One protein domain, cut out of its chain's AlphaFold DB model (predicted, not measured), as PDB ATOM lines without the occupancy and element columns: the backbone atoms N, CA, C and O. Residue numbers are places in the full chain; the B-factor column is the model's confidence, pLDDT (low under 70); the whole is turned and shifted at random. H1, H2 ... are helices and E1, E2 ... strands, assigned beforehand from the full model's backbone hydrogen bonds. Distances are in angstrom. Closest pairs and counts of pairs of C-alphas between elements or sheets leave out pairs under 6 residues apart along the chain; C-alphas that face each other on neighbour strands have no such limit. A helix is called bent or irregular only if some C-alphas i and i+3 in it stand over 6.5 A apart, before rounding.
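This is residues 14 to 167 of the 170 residues of an uncharacterized protein of Cyphellophora europaea CBS 101466 (UniProt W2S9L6). What shape is this at first sight? A short curved wall of five strands, made of two small sheets edge to edge, E1 E2 and E3 E4 E5, has helices H2, H3, H5 and H6 along its convex side, like part of a barrel left open. H4 makes a corner with H5, H1 packs on one end of H2, and residues 154 to 167 trail off beyond E5. What is it made of? The printed part has 154 residues with six named helices and five named strands, mixed in class, in the order H1 E1 H2 E2 H3 E3 H4 H5 E4 H6 E5; both sheets are parallel. It is compact, with a radius of gyration of the C-alphas of 14.9 A and spans of 39 by 34 by 33 A.

How are the strands joined? Of E3, residues 99 to 101, E4, residues 130 to 134, and E5, residues 150 to 153, N 132 and O 100 are 2.8 A apart and N 153 and O 133 2.8 A, within hydrogen-bond range. E1, residues 22 to 26, and E2, residues 50 to 54, have N 25 and O 52 at 2.9 A. The closest C-alphas of E2 and E3, Gly 52 and His 99, are 4.4 A apart. Which helices are on the larger sheet? H6, residues 138 to 145, has a height over the sheet of 9.1 A and lies over E4, along the strands at 23 degrees on the local plane. H5, residues 114 to 125, only grazes it with residues 120 to 125. How do helices meet? H5 touches H3, residues 72 to 92, at a shallow tilt of 24 degrees, closest at the C-alphas of Pro 72 and His 116, 5.0 A; it touches H4, residues 105 to 112, only at the corner, at those of Cys 110 and Cys 117, 4.2 A. H2, residues 34 to 47, touches H1, residues 14 to 19, with residues 43 to 47 alone, closest at the C-alphas of Pro 18 and His 47, 5.9 A. What of crossovers and helix backbones? The strand-helix-strand units, parallel neighbour strands with helices between, are E1 H2 E2, E3 H4 H5 E4 and E4 H6 E5, each right-handed. Every O i to N i+4 pair is within hydrogen-bond range in H2, H3, H4, H5 and H6; H1 has 0 of 2, and 1 of 3 O i to N i+3 pairs.

Where are the anchor points? H1 begins at C-alpha 14 (158.868, 150.283, 178.115), and E5 ends at C-alpha 153 (165.764, 144.984, 156.773). Which elements are longest? H3 measures 30.3 A, H2 20.2 A and H5 16.1 A from first to last C-alpha. Is any helix irregular? H1 is, but only just: C-alphas 15 and 18 are 6.8 A apart.

How far does it reach? The two C-alphas farthest apart, those of Ala 92 and Glu 162, are 45.6 A apart. Are there cuts or long links? The printed part has no cut, and the link from E2 to H3, residues 55 to 71, is long. Is confidence low anywhere? No printed residue is under 70 in this model.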
ATOM      1  N   GLU A  14     158.046 149.478 177.205       97.75
ATOM      2  CA  GLU A  14     158.868 150.283 178.115       97.75
ATOM      3  C   GLU A  14     160.288 149.739 178.311       97.75
ATOM      4  O   GLU A  14     161.222 150.532 178.441       97.75
ATOM      5  N   ASP A  15     160.454 148.417 178.302       98.19
ATOM      6  CA  ASP A  15     161.749 147.774 178.525       98.19
ATOM      7  C   ASP A  15     162.599 147.766 177.245       98.19
ATOM      8  O   ASP A  15     163.825 147.862 177.309       98.19
ATOM      9  N   LEU A  16     161.955 147.682 176.073       98.12
ATOM     10  CA  LEU A  16     162.635 147.602 174.777       98.12
ATOM     11  C   LEU A  16     162.979 148.964 174.174       98.12
ATOM     12  O   LEU A  16     163.996 149.072 173.494       98.12
ATOM     13  N   MET A  17     162.177 150.007 174.415       98.56
ATOM     14  CA  MET A  17     162.419 151.333 173.827       98.56
ATOM     15  C   MET A  17     163.843 151.884 174.048       98.56
ATOM     16  O   MET A  17     164.398 152.428 173.099       98.56
ATOM     17  N   PRO A  18     164.486 151.767 175.231       98.50
ATOM     18  CA  PRO A  18     165.850 152.275 175.410       98.50
ATOM     19  C   PRO A  18     166.930 151.480 174.655       98.50
ATOM     20  O   PRO A  18     168.090 151.879 174.697       98.50
ATOM     21  N   LEU A  19     166.583 150.354 174.021       98.50
ATOM     22  CA  LEU A  19     167.525 149.435 173.373       98.50
ATOM     23  C   LEU A  19     167.502 149.514 171.839       98.50
ATOM     24  O   LEU A  19     168.242 148.776 171.193       98.50
ATOM     25  N   ILE A  20     166.639 150.349 171.257       98.50
ATOM     26  CA  ILE A  20     166.414 150.416 169.809       98.50
ATOM     27  C   ILE A  20     166.628 151.831 169.276       98.50
ATOM     28  O   ILE A  20     166.371 152.809 169.970       98.50
ATOM     29  N   ASP A  21     167.028 151.941 168.012       98.50
ATOM     30  CA  ASP A  21     167.186 153.235 167.334       98.50
ATOM     31  C   ASP A  21     165.886 153.716 166.674       98.50
ATOM     32  O   ASP A  21     165.615 154.917 166.569       98.50
ATOM     33  N   ILE A  22     165.066 152.766 166.213       98.38
ATOM     34  CA  ILE A  22     163.860 153.019 165.420       98.38
ATOM     35  C   ILE A  22     162.700 152.127 165.877       98.38
ATOM     36  O   ILE A  22     162.865 150.925 166.078       98.38
ATOM     37  N   ALA A  23     161.507 152.707 166.004       98.69
ATOM     38  CA  ALA A  23     160.287 152.012 166.400       98.69
ATOM     39  C   ALA A  23     159.240 152.032 165.280       98.69
ATOM     40  O   ALA A  23     158.836 153.092 164.801       98.69
ATOM     41  N   ASN A  24     158.744 150.846 164.929       98.75
ATOM     42  CA  ASN A  24     157.570 150.656 164.080       98.75
ATOM     43  C   ASN A  24     156.312 150.699 164.965       98.75
ATOM     44  O   ASN A  24     156.099 149.773 165.759       98.75
ATOM     45  N   VAL A  25     155.512 151.766 164.873       98.88
ATOM     46  CA  VAL A  25     154.318 151.983 165.712       98.88
ATOM     47  C   VAL A  25     153.051 151.572 164.967       98.88
ATOM     48  O   VAL A  25     152.800 152.045 163.861       98.88
ATOM     49  N   ALA A  26     152.258 150.688 165.577       98.75
ATOM     50  CA  ALA A  26     151.012 150.193 164.996       98.75
ATOM     51  C   ALA A  26     149.961 151.296 164.802       98.75
ATOM     52  O   ALA A  26     149.891 152.254 165.573       98.75
ATOM     53  N   CYS A  27     149.134 151.137 163.767       98.62
ATOM     54  CA  CYS A  27     148.294 152.215 163.237       98.62
ATOM     55  C   CYS A  27     146.786 152.048 163.489       98.62
ATOM     56  O   CYS A  27     145.991 152.753 162.868       98.62
ATOM     57  N   GLY A  28     146.360 151.123 164.355       98.12
ATOM     58  CA  GLY A  28     144.944 150.945 164.697       98.12
ATOM     59  C   GLY A  28     144.250 149.738 164.069       98.12
ATOM     60  O   GLY A  28     143.164 149.376 164.516       98.12
ATOM     61  N   PHE A  29     144.840 149.131 163.034       98.56
ATOM     62  CA  PHE A  29     144.188 148.072 162.256       98.56
ATOM     63  C   PHE A  29     144.513 146.675 162.790       98.56
ATOM     64  O   PHE A  29     143.602 145.960 163.197       98.56
ATOM     65  N   HIS A  30     145.790 146.290 162.862       98.50
ATOM     66  CA  HIS A  30     146.195 145.023 163.494       98.50
ATOM     67  C   HIS A  30     146.358 145.120 165.011       98.50
ATOM     68  O   HIS A  30     146.244 144.124 165.717       98.50
ATOM     69  N   GLY A  31     146.649 146.321 165.498       98.00
ATOM     70  CA  GLY A  31     146.988 146.621 166.879       98.00
ATOM     71  C   GLY A  31     147.219 148.119 167.042       98.00
ATOM     72  O   GLY A  31     147.244 148.872 166.061       98.00
ATOM     73  N   GLY A  32     147.375 148.553 168.288       97.94
ATOM     74  CA  GLY A  32     147.369 149.967 168.635       97.94
ATOM     75  C   GLY A  32     145.954 150.531 168.666       97.94
ATOM     76  O   GLY A  32     145.090 150.178 167.875       97.94
ATOM     77  N   ASP A  33     145.707 151.445 169.586       98.25
ATOM     78  CA  ASP A  33     144.575 152.364 169.551       98.25
ATOM     79  C   ASP A  33     145.127 153.795 169.685       98.25
ATOM     80  O   ASP A  33     146.334 153.957 169.904       98.25
ATOM     81  N   PRO A  34     144.311 154.857 169.559       98.56
ATOM     82  CA  PRO A  34     144.824 156.225 169.634       98.56
ATOM     83  C   PRO A  34     145.597 156.536 170.927       98.56
ATOM     84  O   PRO A  34     146.573 157.286 170.894       98.56
ATOM     85  N   VAL A  35     145.198 155.949 172.061       98.25
ATOM     86  CA  VAL A  35     145.841 156.158 173.366       98.25
ATOM     87  C   VAL A  35     147.166 155.404 173.434       98.25
ATOM     88  O   VAL A  35     148.178 155.981 173.840       98.25
ATOM     89  N   VAL A  36     147.185 154.139 173.008       98.38
ATOM     90  CA  VAL A  36     148.410 153.330 172.924       98.38
ATOM     91  C   VAL A  36     149.413 153.979 171.973       98.38
ATOM     92  O   VAL A  36     150.558 154.191 172.361       98.38
ATOM     93  N   MET A  37     148.977 154.377 170.776       98.75
ATOM     94  CA  MET A  37     149.813 155.040 169.772       98.75
ATOM     95  C   MET A  37     150.481 156.291 170.352       98.75
ATOM     96  O   MET A  37     151.702 156.441 170.276       98.75
ATOM     97  N   HIS A  38     149.701 157.172 170.989       98.62
ATOM     98  CA  HIS A  38     150.237 158.402 171.570       98.62
ATOM     99  C   HIS A  38     151.207 158.124 172.722       98.62
ATOM    100  O   HIS A  38     152.263 158.756 172.811       98.62
ATOM    101  N   LYS A  39     150.896 157.142 173.578       98.38
ATOM    102  CA  LYS A  39     151.787 156.707 174.662       98.38
ATOM    103  C   LYS A  39     153.117 156.178 174.114       98.38
ATOM    104  O   LYS A  39     154.168 156.585 174.608       98.38
ATOM    105  N   THR A  40     153.085 155.319 173.098       98.75
ATOM    106  CA  THR A  40     154.291 154.753 172.478       98.75
ATOM    107  C   THR A  40     155.128 155.838 171.800       98.75
ATOM    108  O   THR A  40     156.344 155.847 171.967       98.75
ATOM    109  N   ILE A  41     154.505 156.812 171.124       98.88
ATOM    110  CA  ILE A  41     155.217 157.959 170.531       98.88
ATOM    111  C   ILE A  41     155.898 158.813 171.609       98.88
ATOM    112  O   ILE A  41     157.073 159.150 171.474       98.88
ATOM    113  N   LYS A  42     155.209 159.127 172.713       98.75
ATOM    114  CA  LYS A  42     155.815 159.850 173.848       98.75
ATOM    115  C   LYS A  42     156.995 159.097 174.451       98.75
ATOM    116  O   LYS A  42     157.995 159.711 174.825       98.75
ATOM    117  N   LEU A  43     156.876 157.777 174.559       98.75
ATOM    118  CA  LEU A  43     157.950 156.925 175.050       98.75
ATOM    119  C   LEU A  43     159.146 156.952 174.085       98.75
ATOM    120  O   LEU A  43     160.264 157.196 174.531       98.75
ATOM    121  N   ALA A  44     158.917 156.811 172.778       98.81
ATOM    122  CA  ALA A  44     159.967 156.927 171.767       98.81
ATOM    123  C   ALA A  44     160.672 158.292 171.842       98.81
ATOM    124  O   ALA A  44     161.897 158.349 171.939       98.81
ATOM    125  N   LYS A  45     159.905 159.388 171.937       98.75
ATOM    126  CA  LYS A  45     160.432 160.748 172.125       98.75
ATOM    127  C   LYS A  45     161.350 160.861 173.337       98.75
ATOM    128  O   LYS A  45     162.434 161.427 173.233       98.75
ATOM    129  N   LYS A  46     160.918 160.328 174.485       98.69
ATOM    130  CA  LYS A  46     161.689 160.349 175.738       98.69
ATOM    131  C   LYS A  46     163.061 159.685 175.575       98.69
ATOM    132  O   LYS A  46     164.014 160.130 176.208       98.69
ATOM    133  N   HIS A  47     163.146 158.644 174.753       98.75
ATOM    134  CA  HIS A  47     164.364 157.869 174.529       98.75
ATOM    135  C   HIS A  47     165.126 158.265 173.253       98.75
ATOM    136  O   HIS A  47     166.157 157.672 172.966       98.75
ATOM    137  N   GLY A  48     164.666 159.278 172.508       98.50
ATOM    138  CA  GLY A  48     165.307 159.705 171.261       98.50
ATOM    139  C   GLY A  48     165.141 158.722 170.096       98.50
ATOM    140  O   GLY A  48     165.874 158.818 169.118       98.50
ATOM    141  N   VAL A  49     164.179 157.799 170.188       98.88
ATOM    142  CA  VAL A  49     163.907 156.773 169.175       98.88
ATOM    143  C   VAL A  49     163.101 157.368 168.023       98.88
ATOM    144  O   VAL A  49     162.098 158.059 168.233       98.88
ATOM    145  N   LEU A  50     163.521 157.085 166.790       98.81
ATOM    146  CA  LEU A  50     162.827 157.540 165.585       98.81
ATOM    147  C   LEU A  50     161.570 156.696 165.351       98.81
ATOM    148  O   LEU A  50     161.598 155.475 165.477       98.81
ATOM    149  N   VAL A  51     160.461 157.327 164.968       98.88
ATOM    150  CA  VAL A  51     159.170 156.636 164.828       98.88
ATOM    151  C   VAL A  51     158.779 156.486 163.365       98.88
ATOM    152  O   VAL A  51     158.737 157.466 162.619       98.88
ATOM    153  N   GLY A  52     158.456 155.259 162.969       98.88
ATOM    154  CA  GLY A  52     157.791 154.942 161.710       98.88
ATOM    155  C   GLY A  52     156.375 154.420 161.911       98.88
ATOM    156  O   GLY A  52     156.035 153.896 162.974       98.88
ATOM    157  N   ALA A  53     155.557 154.546 160.870       98.88
ATOM    158  CA  ALA A  53     154.232 153.943 160.840       98.88
ATOM    159  C   ALA A  53     154.341 152.454 160.484       98.88
ATOM    160  O   ALA A  53     155.093 152.077 159.580       98.88
ATOM    161  N   HIS A  54     153.554 151.622 161.170       98.88
ATOM    162  CA  HIS A  54     153.484 150.178 160.955       98.88
ATOM    163  C   HIS A  54     152.093 149.733 160.470       98.88
ATOM    164  O   HIS A  54     151.372 149.059 161.212       98.88
ATOM    165  N   PRO A  55     151.666 150.154 159.260       98.81
ATOM    166  CA  PRO A  55     150.323 149.878 158.777       98.81
ATOM    167  C   PRO A  55     150.143 148.408 158.380       98.81
ATOM    168  O   PRO A  55     151.091 147.735 157.969       98.81
ATOM    169  N   SER A  56     148.908 147.928 158.473       98.62
ATOM    170  CA  SER A  56     148.499 146.536 158.251       98.62
ATOM    171  C   SER A  56     147.214 146.436 157.425       98.62
ATOM    172  O   SER A  56     146.569 147.436 157.109       98.62
ATOM    173  N   LEU A  57     146.836 145.200 157.081       98.50
ATOM    174  CA  LEU A  57     145.463 144.875 156.690       98.50
ATOM    175  C   LEU A  57     144.495 145.112 157.871       98.50
ATOM    176  O   LEU A  57     144.922 144.979 159.022       98.50
ATOM    177  N   PRO A  58     143.202 145.406 157.615       97.94
ATOM    178  CA  PRO A  58     142.181 145.675 158.635       97.94
ATOM    179  C   PRO A  58     141.731 144.390 159.347       97.94
ATOM    180  O   PRO A  58     140.573 143.990 159.285       97.94
ATOM    181  N   ASP A  59     142.672 143.718 160.003       97.81
ATOM    182  CA  ASP A  59     142.481 142.422 160.642       97.81
ATOM    183  C   ASP A  59     142.973 142.452 162.089       97.81
ATOM    184  O   ASP A  59     144.047 141.943 162.403       97.81
ATOM    185  N   ARG A  60     142.206 143.051 162.996       96.62
ATOM    186  CA  ARG A  60     142.612 143.113 164.405       96.62
ATOM    187  C   ARG A  60     142.654 141.722 165.034       96.62
ATOM    188  O   ARG A  60     143.609 141.377 165.719       96.62
ATOM    189  N   GLU A  61     141.633 140.907 164.786       96.31
ATOM    190  CA  GLU A  61     141.488 139.576 165.381       96.31
ATOM    191  C   GLU A  61     142.577 138.601 164.908       96.31
ATOM    192  O   GLU A  61     143.017 137.754 165.682       96.31
ATOM    193  N   GLY A  62     143.035 138.720 163.659       97.12
ATOM    194  CA  GLY A  62     144.181 137.972 163.136       97.12
ATOM    195  C   GLY A  62     145.505 138.728 163.208       97.12
ATOM    196  O   GLY A  62     146.483 138.285 162.604       97.12
ATOM    197  N   PHE A  63     145.546 139.863 163.914       97.69
ATOM    198  CA  PHE A  63     146.730 140.701 164.092       97.69
ATOM    199  C   PHE A  63     147.406 141.082 162.764       97.69
ATOM    200  O   PHE A  63     148.623 141.098 162.658       97.69
ATOM    201  N   GLY A  64     146.634 141.352 161.709       97.31
ATOM    202  CA  GLY A  64     147.154 141.752 160.400       97.31
ATOM    203  C   GLY A  64     147.920 140.647 159.667       97.31
ATOM    204  O   GLY A  64     148.621 140.937 158.695       97.31
ATOM    205  N   ARG A  65     147.842 139.392 160.130       96.75
ATOM    206  CA  ARG A  65     148.639 138.261 159.620       96.75
ATOM    207  C   ARG A  65     147.879 137.329 158.681       96.75
ATOM    208  O   ARG A  65     148.495 136.414 158.137       96.75
ATOM    209  N   ARG A  66     146.581 137.548 158.464       96.00
ATOM    210  CA  ARG A  66     145.774 136.752 157.529       96.00
ATOM    211  C   ARG A  66     145.612 137.469 156.198       96.00
ATOM    212  O   ARG A  66     145.664 138.692 156.121       96.00
ATOM    213  N   TYR A  67     145.388 136.680 155.155       96.00
ATOM    214  CA  TYR A  67     144.939 137.218 153.881       96.00
ATOM    215  C   TYR A  67     143.541 137.824 154.033       96.00
ATOM    216  O   TYR A  67     142.651 137.202 154.614       96.00
ATOM    217  N   ILE A  68     143.361 139.013 153.466       97.12
ATOM    218  CA  ILE A  68     142.064 139.634 153.216       97.12
ATOM    219  C   ILE A  68     142.018 139.936 151.722       97.12
ATOM    220  O   ILE A  68     142.963 140.516 151.182       97.12
ATOM    221  N   ASP A  69     140.930 139.534 151.070       97.19
ATOM    222  CA  ASP A  69     140.651 139.947 149.700       97.19
ATOM    223  C   ASP A  69     140.199 141.411 149.720       97.19
ATOM    224  O   ASP A  69     139.079 141.733 150.118       97.19
ATOM    225  N   ILE A  70     141.131 142.304 149.401       98.19
ATOM    226  CA  ILE A  70     140.955 143.754 149.381       98.19
ATOM    227  C   ILE A  70     141.428 144.264 148.025       98.19
ATOM    228  O   ILE A  70     142.403 143.751 147.481       98.19
ATOM    229  N   SER A  71     140.750 145.263 147.464       98.62
ATOM    230  CA  SER A  71     141.196 145.863 146.210       98.62
ATOM    231  C   SER A  71     142.452 146.729 146.426       98.62
ATOM    232  O   SER A  71     142.624 147.305 147.503       98.62
ATOM    233  N   PRO A  72     143.322 146.907 145.413       98.69
ATOM    234  CA  PRO A  72     144.461 147.818 145.522       98.69
ATOM    235  C   PRO A  72     144.071 149.263 145.872       98.69
ATOM    236  O   PRO A  72     144.800 149.924 146.604       98.69
ATOM    237  N   SER A  73     142.925 149.751 145.383       98.75
ATOM    238  CA  SER A  73     142.430 151.097 145.703       98.75
ATOM    239  C   SER A  73     141.993 151.217 147.161       98.75
ATOM    240  O   SER A  73     142.398 152.160 147.833       98.75
ATOM    241  N   ASP A  74     141.247 150.238 147.681       98.69
ATOM    242  CA  ASP A  74     140.839 150.255 149.091       98.69
ATOM    243  C   ASP A  74     142.056 150.108 150.009       98.69
ATOM    244  O   ASP A  74     142.131 150.745 151.059       98.69
ATOM    245  N   LEU A  75     143.033 149.286 149.604       98.81
ATOM    246  CA  LEU A  75     144.292 149.154 150.323       98.81
ATOM    247  C   LEU A  75     145.029 150.498 150.381       98.81
ATOM    248  O   LEU A  75     145.455 150.894 151.460       98.81
ATOM    249  N   PHE A  76     145.154 151.213 149.259       98.88
ATOM    250  CA  PHE A  76     145.767 152.544 149.230       98.88
ATOM    251  C   PHE A  76     145.108 153.491 150.247       98.88
ATOM    252  O   PHE A  76     145.802 154.029 151.112       98.88
ATOM    253  N   ASP A  77     143.779 153.630 150.211       98.88
ATOM    254  CA  ASP A  77     143.050 154.547 151.100       98.88
ATOM    255  C   ASP A  77     143.221 154.171 152.582       98.88
ATOM    256  O   ASP A  77     143.433 155.032 153.443       98.88
ATOM    257  N   GLN A  78     143.196 152.873 152.895       98.81
ATOM    258  CA  GLN A  78     143.405 152.374 154.253       98.81
ATOM    259  C   GLN A  78     144.831 152.601 154.761       98.81
ATOM    260  O   GLN A  78     145.030 152.874 155.948       98.81
ATOM    261  N   LEU A  79     145.835 152.489 153.893       98.88
ATOM    262  CA  LEU A  79     147.222 152.777 154.254       98.88
ATOM    263  C   LEU A  79     147.430 154.278 154.465       98.88
ATOM    264  O   LEU A  79     148.059 154.661 155.452       98.88
ATOM    265  N   VAL A  80     146.847 155.126 153.612       98.94
ATOM    266  CA  VAL A  80     146.873 156.585 153.793       98.94
ATOM    267  C   VAL A  80     146.228 156.977 155.122       98.94
ATOM    268  O   VAL A  80     146.819 157.743 155.884       98.94
ATOM    269  N   TYR A  81     145.070 156.404 155.459       98.94
ATOM    270  CA  TYR A  81     144.421 156.625 156.753       98.94
ATOM    271  C   TYR A  81     145.342 156.272 157.932       98.94
ATOM    272  O   TYR A  81     145.540 157.077 158.844       98.94
ATOM    273  N   GLN A  82     145.932 155.076 157.901       98.88
ATOM    274  CA  GLN A  82     146.787 154.566 158.971       98.88
ATOM    275  C   GLN A  82     148.054 155.406 159.164       98.88
ATOM    276  O   GLN A  82     148.405 155.749 160.294       98.88
ATOM    277  N   ILE A  83     148.741 155.750 158.072       98.88
ATOM    278  CA  ILE A  83     149.966 156.554 158.132       98.88
ATOM    279  C   ILE A  83     149.635 157.980 158.594       98.88
ATOM    280  O   ILE A  83     150.326 158.512 159.465       98.88
ATOM    281  N   GLY A  84     148.535 158.564 158.107       98.88
ATOM    282  CA  GLY A  84     148.065 159.881 158.534       98.88
ATOM    283  C   GLY A  84     147.702 159.947 160.020       98.88
ATOM    284  O   GLY A  84     147.987 160.950 160.676       98.88
ATOM    285  N   ALA A  85     147.144 158.873 160.589       98.81
ATOM    286  CA  ALA A  85     146.867 158.791 162.023       98.81
ATOM    287  C   ALA A  85     148.157 158.878 162.864       98.81
ATOM    288  O   ALA A  85     148.227 159.666 163.813       98.81
ATOM    289  N   VAL A  86     149.198 158.131 162.479       98.75
ATOM    290  CA  VAL A  86     150.515 158.188 163.138       98.75
ATOM    291  C   VAL A  86     151.163 159.556 162.941       98.75
ATOM    292  O   VAL A  86     151.666 160.138 163.902       98.75
ATOM    293  N   GLU A  87     151.121 160.107 161.726       98.62
ATOM    294  CA  GLU A  87     151.688 161.425 161.437       98.62
ATOM    295  C   GLU A  87     151.022 162.528 162.277       98.62
ATOM    296  O   GLU A  87     151.712 163.381 162.842       98.62
ATOM    297  N   GLY A  88     149.696 162.489 162.434       98.75
ATOM    298  CA  GLY A  88     148.960 163.413 163.297       98.75
ATOM    299  C   GLY A  88     149.432 163.364 164.754       98.75
ATOM    300  O   GLY A  88     149.696 164.407 165.357       98.75
ATOM    301  N   MET A  89     149.615 162.159 165.304       98.62
ATOM    302  CA  MET A  89     150.120 161.978 166.671       98.62
ATOM    303  C   MET A  89     151.583 162.409 166.819       98.62
ATOM    304  O   MET A  89     151.955 163.006 167.831       98.62
ATOM    305  N   LEU A  90     152.416 162.171 165.802       98.75
ATOM    306  CA  LEU A  90     153.799 162.653 165.783       98.75
ATOM    307  C   LEU A  90     153.860 164.178 165.792       98.75
ATOM    308  O   LEU A  90     154.621 164.749 166.572       98.75
ATOM    309  N   ARG A  91     153.016 164.848 164.998       98.62
ATOM    310  CA  ARG A  91     152.912 166.316 164.987       98.62
ATOM    311  C   ARG A  91     152.484 166.866 166.348       98.62
ATOM    312  O   ARG A  91     153.059 167.861 166.789       98.62
ATOM    313  N   ALA A  92     151.552 166.206 167.043       98.50
ATOM    314  CA  ALA A  92     151.163 166.582 168.408       98.50
ATOM    315  C   ALA A  92     152.347 166.528 169.393       98.50
ATOM    316  O   ALA A  92     152.429 167.338 170.315       98.50
ATOM    317  N   GLU A  93     153.302 165.626 169.157       98.62
ATOM    318  CA  GLU A  93     154.540 165.503 169.926       98.62
ATOM    319  C   GLU A  93     155.742 166.227 169.301       98.62
ATOM    320  O   GLU A  93     156.862 166.076 169.791       98.62
ATOM    321  N   GLN A  94     155.542 167.061 168.275       98.56
ATOM    322  CA  GLN A  94     156.608 167.791 167.566       98.56
ATOM    323  C   GLN A  94     157.709 166.867 167.005       98.56
ATOM    324  O   GLN A  94     158.880 167.236 166.929       98.56
ATOM    325  N   MET A  95     157.329 165.653 166.618       98.56
ATOM    326  CA  MET A  95     158.178 164.678 165.943       98.56
ATOM    327  C   MET A  95     157.826 164.615 164.454       98.56
ATOM    328  O   MET A  95     156.762 165.062 164.026       98.56
ATOM    329  N   LYS A  96     158.727 164.041 163.656       98.31
ATOM    330  CA  LYS A  96     158.509 163.785 162.228       98.31
ATOM    331  C   LYS A  96     158.396 162.287 161.981       98.31
ATOM    332  O   LYS A  96     159.054 161.504 162.665       98.31
ATOM    333  N   LEU A  97     157.588 161.910 160.993       98.81
ATOM    334  CA  LEU A  97     157.525 160.535 160.511       98.81
ATOM    335  C   LEU A  97     158.872 160.158 159.888       98.81
ATOM    336  O   LEU A  97     159.325 160.809 158.949       98.81
ATOM    337  N   HIS A  98     159.519 159.131 160.437       98.69
ATOM    338  CA  HIS A  98     160.833 158.699 159.972       98.69
ATOM    339  C   HIS A  98     160.749 157.746 158.784       98.69
ATOM    340  O   HIS A  98     161.592 157.834 157.904       98.69
ATOM    341  N   HIS A  99     159.802 156.807 158.796       98.81
ATOM    342  CA  HIS A  99     159.682 155.765 157.777       98.81
ATOM    343  C   HIS A  99     158.299 155.104 157.803       98.81
ATOM    344  O   HIS A  99     157.524 155.293 158.745       98.81
ATOM    345  N   VAL A 100     158.021 154.267 156.805       98.81
ATOM    346  CA  VAL A 100     156.923 153.292 156.837       98.81
ATOM    347  C   VAL A 100     157.487 151.881 156.722       98.81
ATOM    348  O   VAL A 100     158.332 151.621 155.869       98.81
ATOM    349  N   LYS A 101     156.989 150.958 157.546       98.62
ATOM    350  CA  LYS A 101     157.241 149.517 157.430       98.62
ATOM    351  C   LYS A 101     155.904 148.791 157.415       98.62
ATOM    352  O   LYS A 101     155.150 148.912 158.373       98.62
ATOM    353  N   THR A 102     155.597 148.001 156.393       98.00
ATOM    354  CA  THR A 102     154.341 147.228 156.409       98.00
ATOM    355  C   THR A 102     154.358 146.126 157.467       98.00
ATOM    356  O   THR A 102     155.397 145.542 157.774       98.00
ATOM    357  N   HIS A 103     153.194 145.854 158.047       97.94
ATOM    358  CA  HIS A 103     153.004 144.808 159.041       97.94
ATOM    359  C   HIS A 103     152.413 143.533 158.430       97.94
ATOM    360  O   HIS A 103     151.566 143.570 157.533       97.94
ATOM    361  N   GLY A 104     152.815 142.392 158.994       95.19
ATOM    362  CA  GLY A 104     152.129 141.117 158.825       95.19
ATOM    363  C   GLY A 104     152.025 140.659 157.370       95.19
ATOM    364  O   GLY A 104     153.027 140.533 156.663       95.19
ATOM    365  N   TYR A 105     150.805 140.352 156.934       95.62
ATOM    366  CA  TYR A 105     150.550 139.733 155.634       95.62
ATOM    367  C   TYR A 105     150.789 140.679 154.446       95.62
ATOM    368  O   TYR A 105     151.002 140.198 153.333       95.62
ATOM    369  N   LEU A 106     150.814 142.003 154.651       95.00
ATOM    370  CA  LEU A 106     150.996 142.976 153.561       95.00
ATOM    371  C   LEU A 106     152.265 142.728 152.749       95.00
ATOM    372  O   LEU A 106     152.221 142.746 151.523       95.00
ATOM    373  N   TRP A 107     153.372 142.406 153.418       90.75
ATOM    374  CA  TRP A 107     154.619 142.031 152.755       90.75
ATOM    375  C   TRP A 107     154.414 140.854 151.776       90.75
ATOM    376  O   TRP A 107     154.823 140.921 150.616       90.75
ATOM    377  N   ARG A 108     153.711 139.792 152.195       91.31
ATOM    378  CA  ARG A 108     153.395 138.646 151.320       91.31
ATOM    379  C   ARG A 108     152.447 139.037 150.191       91.31
ATOM    380  O   ARG A 108     152.578 138.531 149.080       91.31
ATOM    381  N   MET A 109     151.506 139.938 150.460       94.12
ATOM    382  CA  MET A 109     150.595 140.458 149.445       94.12
ATOM    383  C   MET A 109     151.364 141.179 148.329       94.12
ATOM    384  O   MET A 109     151.113 140.913 147.154       94.12
ATOM    385  N   CYS A 110     152.367 141.990 148.687       94.38
ATOM    386  CA  CYS A 110     153.273 142.635 147.735       94.38
ATOM    387  C   CYS A 110     154.044 141.621 146.878       94.38
ATOM    388  O   CYS A 110     154.161 141.800 145.667       94.38
ATOM    389  N   GLN A 111     154.523 140.525 147.478       90.94
ATOM    390  CA  GLN A 111     155.224 139.469 146.738       90.94
ATOM    391  C   GLN A 111     154.343 138.813 145.668       90.94
ATOM    392  O   GLN A 111     154.826 138.498 144.582       90.94
ATOM    393  N   ASN A 112     153.050 138.654 145.954       93.50
ATOM    394  CA  ASN A 112     152.114 137.942 145.086       93.50
ATOM    395  C   ASN A 112     151.385 138.848 144.080       93.50
ATOM    396  O   ASN A 112     150.750 138.336 143.159       93.50
ATOM    397  N   SER A 113     151.438 140.177 144.228       96.62
ATOM    398  CA  SER A 113     150.677 141.095 143.375       96.62
ATOM    399  C   SER A 113     151.360 142.452 143.198       96.62
ATOM    400  O   SER A 113     151.496 143.223 144.147       96.62
ATOM    401  N   ASP A 114     151.721 142.780 141.951       97.69
ATOM    402  CA  ASP A 114     152.278 144.095 141.591       97.69
ATOM    403  C   ASP A 114     151.329 145.247 141.902       97.69
ATOM    404  O   ASP A 114     151.768 146.295 142.363       97.69
ATOM    405  N   ALA A 115     150.027 145.049 141.686       98.38
ATOM    406  CA  ALA A 115     149.028 146.083 141.926       98.38
ATOM    407  C   ALA A 115     148.936 146.447 143.418       98.38
ATOM    408  O   ALA A 115     148.907 147.626 143.757       98.38
ATOM    409  N   HIS A 116     148.964 145.451 144.311       98.44
ATOM    410  CA  HIS A 116     148.976 145.698 145.756       98.44
ATOM    411  C   HIS A 116     150.304 146.292 146.224       98.44
ATOM    412  O   HIS A 116     150.304 147.224 147.022       98.44
ATOM    413  N   CYS A 117     151.432 145.802 145.697       98.00
ATOM    414  CA  CYS A 117     152.738 146.380 146.008       98.00
ATOM    415  C   CYS A 117     152.802 147.856 145.594       98.00
ATOM    416  O   CYS A 117     153.239 148.697 146.377       98.00
ATOM    417  N   ARG A 118     152.290 148.188 144.404       98.38
ATOM    418  CA  ARG A 118     152.192 149.567 143.922       98.38
ATOM    419  C   ARG A 118     151.281 150.416 144.801       98.38
ATOM    420  O   ARG A 118     151.697 151.505 145.169       98.38
ATOM    421  N   ALA A 119     150.118 149.911 145.208       98.62
ATOM    422  CA  ALA A 119     149.229 150.623 146.129       98.62
ATOM    423  C   ALA A 119     149.911 150.961 147.466       98.62
ATOM    424  O   ALA A 119     149.747 152.069 147.975       98.62
ATOM    425  N   VAL A 120     150.724 150.044 148.010       98.44
ATOM    426  CA  VAL A 120     151.543 150.322 149.199       98.44
ATOM    427  C   VAL A 120     152.531 151.453 148.929       98.44
ATOM    428  O   VAL A 120     152.593 152.404 149.704       98.44
ATOM    429  N   MET A 121     153.292 151.374 147.835       98.38
ATOM    430  CA  MET A 121     154.281 152.399 147.492       98.38
ATOM    431  C   MET A 121     153.628 153.762 147.254       98.38
ATOM    432  O   MET A 121     154.082 154.760 147.804       98.38
ATOM    433  N   ASP A 122     152.536 153.811 146.496       98.69
ATOM    434  CA  ASP A 122     151.801 155.042 146.220       98.69
ATOM    435  C   ASP A 122     151.273 155.665 147.522       98.69
ATOM    436  O   ASP A 122     151.401 156.876 147.710       98.69
ATOM    437  N   ALA A 123     150.775 154.858 148.471       98.75
ATOM    438  CA  ALA A 123     150.346 155.347 149.782       98.75
ATOM    439  C   ALA A 123     151.510 155.934 150.595       98.75
ATOM    440  O   ALA A 123     151.360 156.995 151.197       98.75
ATOM    441  N   VAL A 124     152.687 155.298 150.587       98.44
ATOM    442  CA  VAL A 124     153.887 155.839 151.254       98.44
ATOM    443  C   VAL A 124     154.358 157.133 150.580       98.44
ATOM    444  O   VAL A 124     154.777 158.064 151.273       98.44
ATOM    445  N   LYS A 125     154.235 157.241 149.248       98.31
ATOM    446  CA  LYS A 125     154.638 158.432 148.483       98.31
ATOM    447  C   LYS A 125     153.894 159.694 148.917       98.31
ATOM    448  O   LYS A 125     154.492 160.766 148.896       98.31
ATOM    449  N   VAL A 126     152.633 159.572 149.342       98.62
ATOM    450  CA  VAL A 126     151.811 160.696 149.837       98.62
ATOM    451  C   VAL A 126     152.479 161.432 151.004       98.62
ATOM    452  O   VAL A 126     152.335 162.647 151.123       98.62
ATOM    453  N   PHE A 127     153.230 160.715 151.840       98.44
ATOM    454  CA  PHE A 127     153.860 161.253 153.049       98.44
ATOM    455  C   PHE A 127     155.327 161.649 152.855       98.44
ATOM    456  O   PHE A 127     155.967 162.058 153.821       98.44
ATOM    457  N   ASP A 128     155.855 161.506 151.633       96.50
ATOM    458  CA  ASP A 128     157.237 161.842 151.257       96.50
ATOM    459  C   ASP A 128     158.282 161.311 152.255       96.50
ATOM    460  O   ASP A 128     159.147 162.029 152.758       96.50
ATOM    461  N   THR A 129     158.161 160.028 152.604       96.94
ATOM    462  CA  THR A 129     159.034 159.368 153.578       96.94
ATOM    463  C   THR A 129     159.688 158.119 152.994       96.94
ATOM    464  O   THR A 129     159.268 157.582 151.967       96.94
ATOM    465  N   ARG A 130     160.748 157.657 153.657       98.06
ATOM    466  CA  ARG A 130     161.483 156.434 153.310       98.06
ATOM    467  C   ARG A 130     160.691 155.186 153.694       98.06
ATOM    468  O   ARG A 130     159.885 155.203 154.628       98.06
ATOM    469  N   ILE A 131     160.957 154.083 153.006       98.38
ATOM    470  CA  ILE A 131     160.291 152.805 153.263       98.38
ATOM    471  C   ILE A 131     161.286 151.772 153.782       98.38
ATOM    472  O   ILE A 131     162.384 151.629 153.250       98.38
ATOM    473  N   MET A 132     160.903 151.054 154.834       98.50
ATOM    474  CA  MET A 132     161.638 149.896 155.320       98.50
ATOM    475  C   MET A 132     161.054 148.628 154.715       98.50
ATOM    476  O   MET A 132     159.852 148.367 154.824       98.50
ATOM    477  N   VAL A 133     161.915 147.845 154.078       96.06
ATOM    478  CA  VAL A 133     161.545 146.632 153.349       96.06
ATOM    479  C   VAL A 133     162.585 145.555 153.591       96.06
ATOM    480  O   VAL A 133     163.755 145.833 153.836       96.06
ATOM    481  N   ILE A 134     162.156 144.308 153.490       92.44
ATOM    482  CA  ILE A 134     163.035 143.152 153.633       92.44
ATOM    483  C   ILE A 134     163.980 143.125 152.426       92.44
ATOM    484  O   ILE A 134     163.526 143.288 151.292       92.44
ATOM    485  N   ALA A 135     165.277 142.939 152.662       91.94
ATOM    486  CA  ALA A 135     166.271 142.913 151.589       91.94
ATOM    487  C   ALA A 135     166.086 141.699 150.655       91.94
ATOM    488  O   ALA A 135     165.708 140.611 151.092       91.94
ATOM    489  N   GLY A 136     166.378 141.880 149.368       88.75
ATOM    490  CA  GLY A 136     166.289 140.860 148.321       88.75
ATOM    491  C   GLY A 136     164.873 140.620 147.799       88.75
ATOM    492  O   GLY A 136     164.565 139.529 147.318       88.75
ATOM    493  N   THR A 137     163.980 141.600 147.931       90.12
ATOM    494  CA  THR A 137     162.548 141.377 147.730       90.12
ATOM    495  C   THR A 137     161.931 142.171 146.593       90.12
ATOM    496  O   THR A 137     162.441 143.208 146.187       90.12
ATOM    497  N   LYS A 138     160.767 141.716 146.106       91.75
ATOM    498  CA  LYS A 138     160.013 142.437 145.070       91.75
ATOM    499  C   LYS A 138     159.621 143.832 145.550       91.75
ATOM    500  O   LYS A 138     159.620 144.783 144.776       91.75
ATOM    501  N   MET A 139     159.323 143.944 146.844       94.69
ATOM    502  CA  MET A 139     159.020 145.211 147.492       94.69
ATOM    503  C   MET A 139     160.227 146.161 147.486       94.69
ATOM    504  O   MET A 139     160.057 147.337 147.180       94.69
ATOM    505  N   GLU A 140     161.439 145.660 147.744       95.44
ATOM    506  CA  GLU A 140     162.683 146.437 147.616       95.44
ATOM    507  C   GLU A 140     162.945 146.885 146.176       95.44
ATOM    508  O   GLU A 140     163.246 148.058 145.940       95.44
ATOM    509  N   THR A 141     162.786 145.975 145.207       95.69
ATOM    510  CA  THR A 141     162.951 146.291 143.782       95.69
ATOM    511  C   THR A 141     162.003 147.412 143.365       95.69
ATOM    512  O   THR A 141     162.455 148.441 142.868       95.69
ATOM    513  N   MET A 142     160.705 147.273 143.653       97.12
ATOM    514  CA  MET A 142     159.708 148.281 143.289       97.12
ATOM    515  C   MET A 142     159.940 149.619 144.005       97.12
ATOM    516  O   MET A 142     159.815 150.670 143.379       97.12
ATOM    517  N   ALA A 143     160.298 149.602 145.293       97.44
ATOM    518  CA  ALA A 143     160.615 150.823 146.033       97.44
ATOM    519  C   ALA A 143     161.791 151.578 145.391       97.44
ATOM    520  O   ALA A 143     161.720 152.791 145.182       97.44
ATOM    521  N   THR A 144     162.842 150.848 145.014       97.44
ATOM    522  CA  THR A 144     164.021 151.413 144.348       97.44
ATOM    523  C   THR A 144     163.667 151.986 142.974       97.44
ATOM    524  O   THR A 144     164.022 153.124 142.672       97.44
ATOM    525  N   GLU A 145     162.904 151.252 142.159       97.62
ATOM    526  CA  GLU A 145     162.440 151.700 140.835       97.62
ATOM    527  C   GLU A 145     161.546 152.948 140.904       97.62
ATOM    528  O   GLU A 145     161.570 153.787 140.005       97.62
ATOM    529  N   MET A 146     160.777 153.099 141.985       97.62
ATOM    530  CA  MET A 146     159.940 154.277 142.248       97.62
ATOM    531  C   MET A 146     160.700 155.437 142.916       97.62
ATOM    532  O   MET A 146     160.105 156.481 143.205       97.62
ATOM    533  N   GLY A 147     162.009 155.285 143.143       97.88
ATOM    534  CA  GLY A 147     162.880 156.330 143.675       97.88
ATOM    535  C   GLY A 147     162.695 156.606 145.167       97.88
ATOM    536  O   GLY A 147     162.900 157.741 145.599       97.88
ATOM    537  N   PHE A 148     162.269 155.615 145.956       98.25
ATOM    538  CA  PHE A 148     162.271 155.736 147.414       98.25
ATOM    539  C   PHE A 148     163.687 155.637 147.977       98.25
ATOM    540  O   PHE A 148     164.514 154.860 147.503       98.25
ATOM    541  N   GLU A 149     163.939 156.366 149.064       98.19
ATOM    542  CA  GLU A 149     164.999 155.984 149.990       98.19
ATOM    543  C   GLU A 149     164.544 154.710 150.718       98.19
ATOM    544  O   GLU A 149     163.490 154.688 151.363       98.19
ATOM    545  N   VAL A 150     165.321 153.638 150.577       98.19
ATOM    546  CA  VAL A 150     165.005 152.326 151.142       98.19
ATOM    547  C   VAL A 150     165.857 152.074 152.384       98.19
ATOM    548  O   VAL A 150     167.076 152.225 152.345       98.19
ATOM    549  N   ILE A 151     165.217 151.648 153.478       98.19
ATOM    550  CA  ILE A 151     165.887 151.045 154.636       98.19
ATOM    551  C   ILE A 151     165.800 149.516 154.474       98.19
ATOM    552  O   ILE A 151     164.720 148.956 154.681       98.19
ATOM    553  N   PRO A 152     166.890 148.825 154.102       95.88
ATOM    554  CA  PRO A 152     166.876 147.373 153.986       95.88
ATOM    555  C   PRO A 152     166.827 146.723 155.374       95.88
ATOM    556  O   PRO A 152     167.551 147.115 156.289       95.88
ATOM    557  N   GLU A 153     165.979 145.711 155.524       95.25
ATOM    558  CA  GLU A 153     165.764 144.984 156.773       95.25
ATOM    559  C   GLU A 153     166.204 143.516 156.672       95.25
ATOM    560  O   GLU A 153     165.963 142.834 155.671       95.25
ATOM    561  N   PHE A 154     166.796 143.024 157.763       92.56
ATOM    562  CA  PHE A 154     167.153 141.629 158.001       92.56
ATOM    563  C   PHE A 154     166.707 141.204 159.411       92.56
ATOM    564  O   PHE A 154     166.739 142.015 160.336       92.56
ATOM    565  N   TYR A 155     166.332 139.934 159.580       91.94
ATOM    566  CA  TYR A 155     165.837 139.371 160.838       91.94
ATOM    567  C   TYR A 155     166.832 138.354 161.413       91.94
ATOM    568  O   TYR A 155     166.948 137.254 160.879       91.94
ATOM    569  N   PRO A 156     167.546 138.658 162.509       92.31
ATOM    570  CA  PRO A 156     168.477 137.705 163.118       92.31
ATOM    571  C   PRO A 156     167.779 136.540 163.844       92.31
ATOM    572  O   PRO A 156     168.426 135.559 164.193       92.31
ATOM    573  N   ASP A 157     166.474 136.650 164.086       91.00
ATOM    574  CA  ASP A 157     165.641 135.745 164.880       91.00
ATOM    575  C   ASP A 157     164.666 134.896 164.040       91.00
ATOM    576  O   ASP A 157     163.872 134.137 164.597       91.00
ATOM    577  N   ILE A 158     164.730 134.983 162.704       87.81
ATOM    578  CA  ILE A 158     163.895 134.199 161.781       87.81
ATOM    579  C   ILE A 158     164.773 133.331 160.872       87.81
ATOM    580  O   ILE A 158     165.865 133.719 160.463       87.81
ATOM    581  N   HIS A 159     164.287 132.134 160.533       88.81
ATOM    582  CA  HIS A 159     164.960 131.239 159.594       88.81
ATOM    583  C   HIS A 159     164.794 131.686 158.137       88.81
ATOM    584  O   HIS A 159     163.727 132.135 157.715       88.81
ATOM    585  N   TYR A 160     165.845 131.474 157.350       88.75
ATOM    586  CA  TYR A 160     165.875 131.717 155.911       88.75
ATOM    587  C   TYR A 160     166.113 130.403 155.165       88.75
ATOM    588  O   TYR A 160     166.836 129.534 155.653       88.75
ATOM    589  N   ASN A 161     165.502 130.254 153.990       87.44
ATOM    590  CA  ASN A 161     165.785 129.128 153.102       87.44
ATOM    591  C   ASN A 161     167.120 129.337 152.357       87.44
ATOM    592  O   ASN A 161     167.734 130.400 152.436       87.44
ATOM    593  N   GLU A 162     167.558 128.333 151.594       88.56
ATOM    594  CA  GLU A 162     168.819 128.375 150.829       88.56
ATOM    595  C   GLU A 162     168.881 129.518 149.799       88.56
ATOM    596  O   GLU A 162     169.965 129.950 149.419       88.56
ATOM    597  N   ASN A 163     167.725 130.051 149.391       82.25
ATOM    598  CA  ASN A 163     167.617 131.189 148.478       82.25
ATOM    599  C   ASN A 163     167.613 132.545 149.212       82.25
ATOM    600  O   ASN A 163     167.317 133.567 148.596       82.25
ATOM    601  N   GLY A 164     167.876 132.569 150.523       80.06
ATOM    602  CA  GLY A 164     167.882 133.789 151.333       80.06
ATOM    603  C   GLY A 164     166.492 134.387 151.568       80.06
ATOM    604  O   GLY A 164     166.380 135.559 151.915       80.06
ATOM    605  N   GLN A 165     165.420 133.609 151.387       81.00
ATOM    606  CA  GLN A 165     164.047 134.063 151.615       81.00
ATOM    607  C   GLN A 165     163.580 133.673 153.016       81.00
ATOM    608  O   GLN A 165     163.842 132.559 153.474       81.00
ATOM    609  N   LEU A 166     162.830 134.564 153.669       81.62
ATOM    610  CA  LEU A 166     162.217 134.289 154.968       81.62
ATOM    611  C   LEU A 166     161.334 133.039 154.904       81.62
ATOM    612  O   LEU A 166     160.391 132.959 154.107       81.62
ATOM    613  N   MET A 167     161.608 132.083 155.785       79.31
ATOM    614  CA  MET A 167     160.737 130.935 155.989       79.31
ATOM    615  C   MET A 167     159.473 131.370 156.730       79.31
ATOM    616  O   MET A 167     159.478 132.317 157.517       79.31
TER     617      MET A 167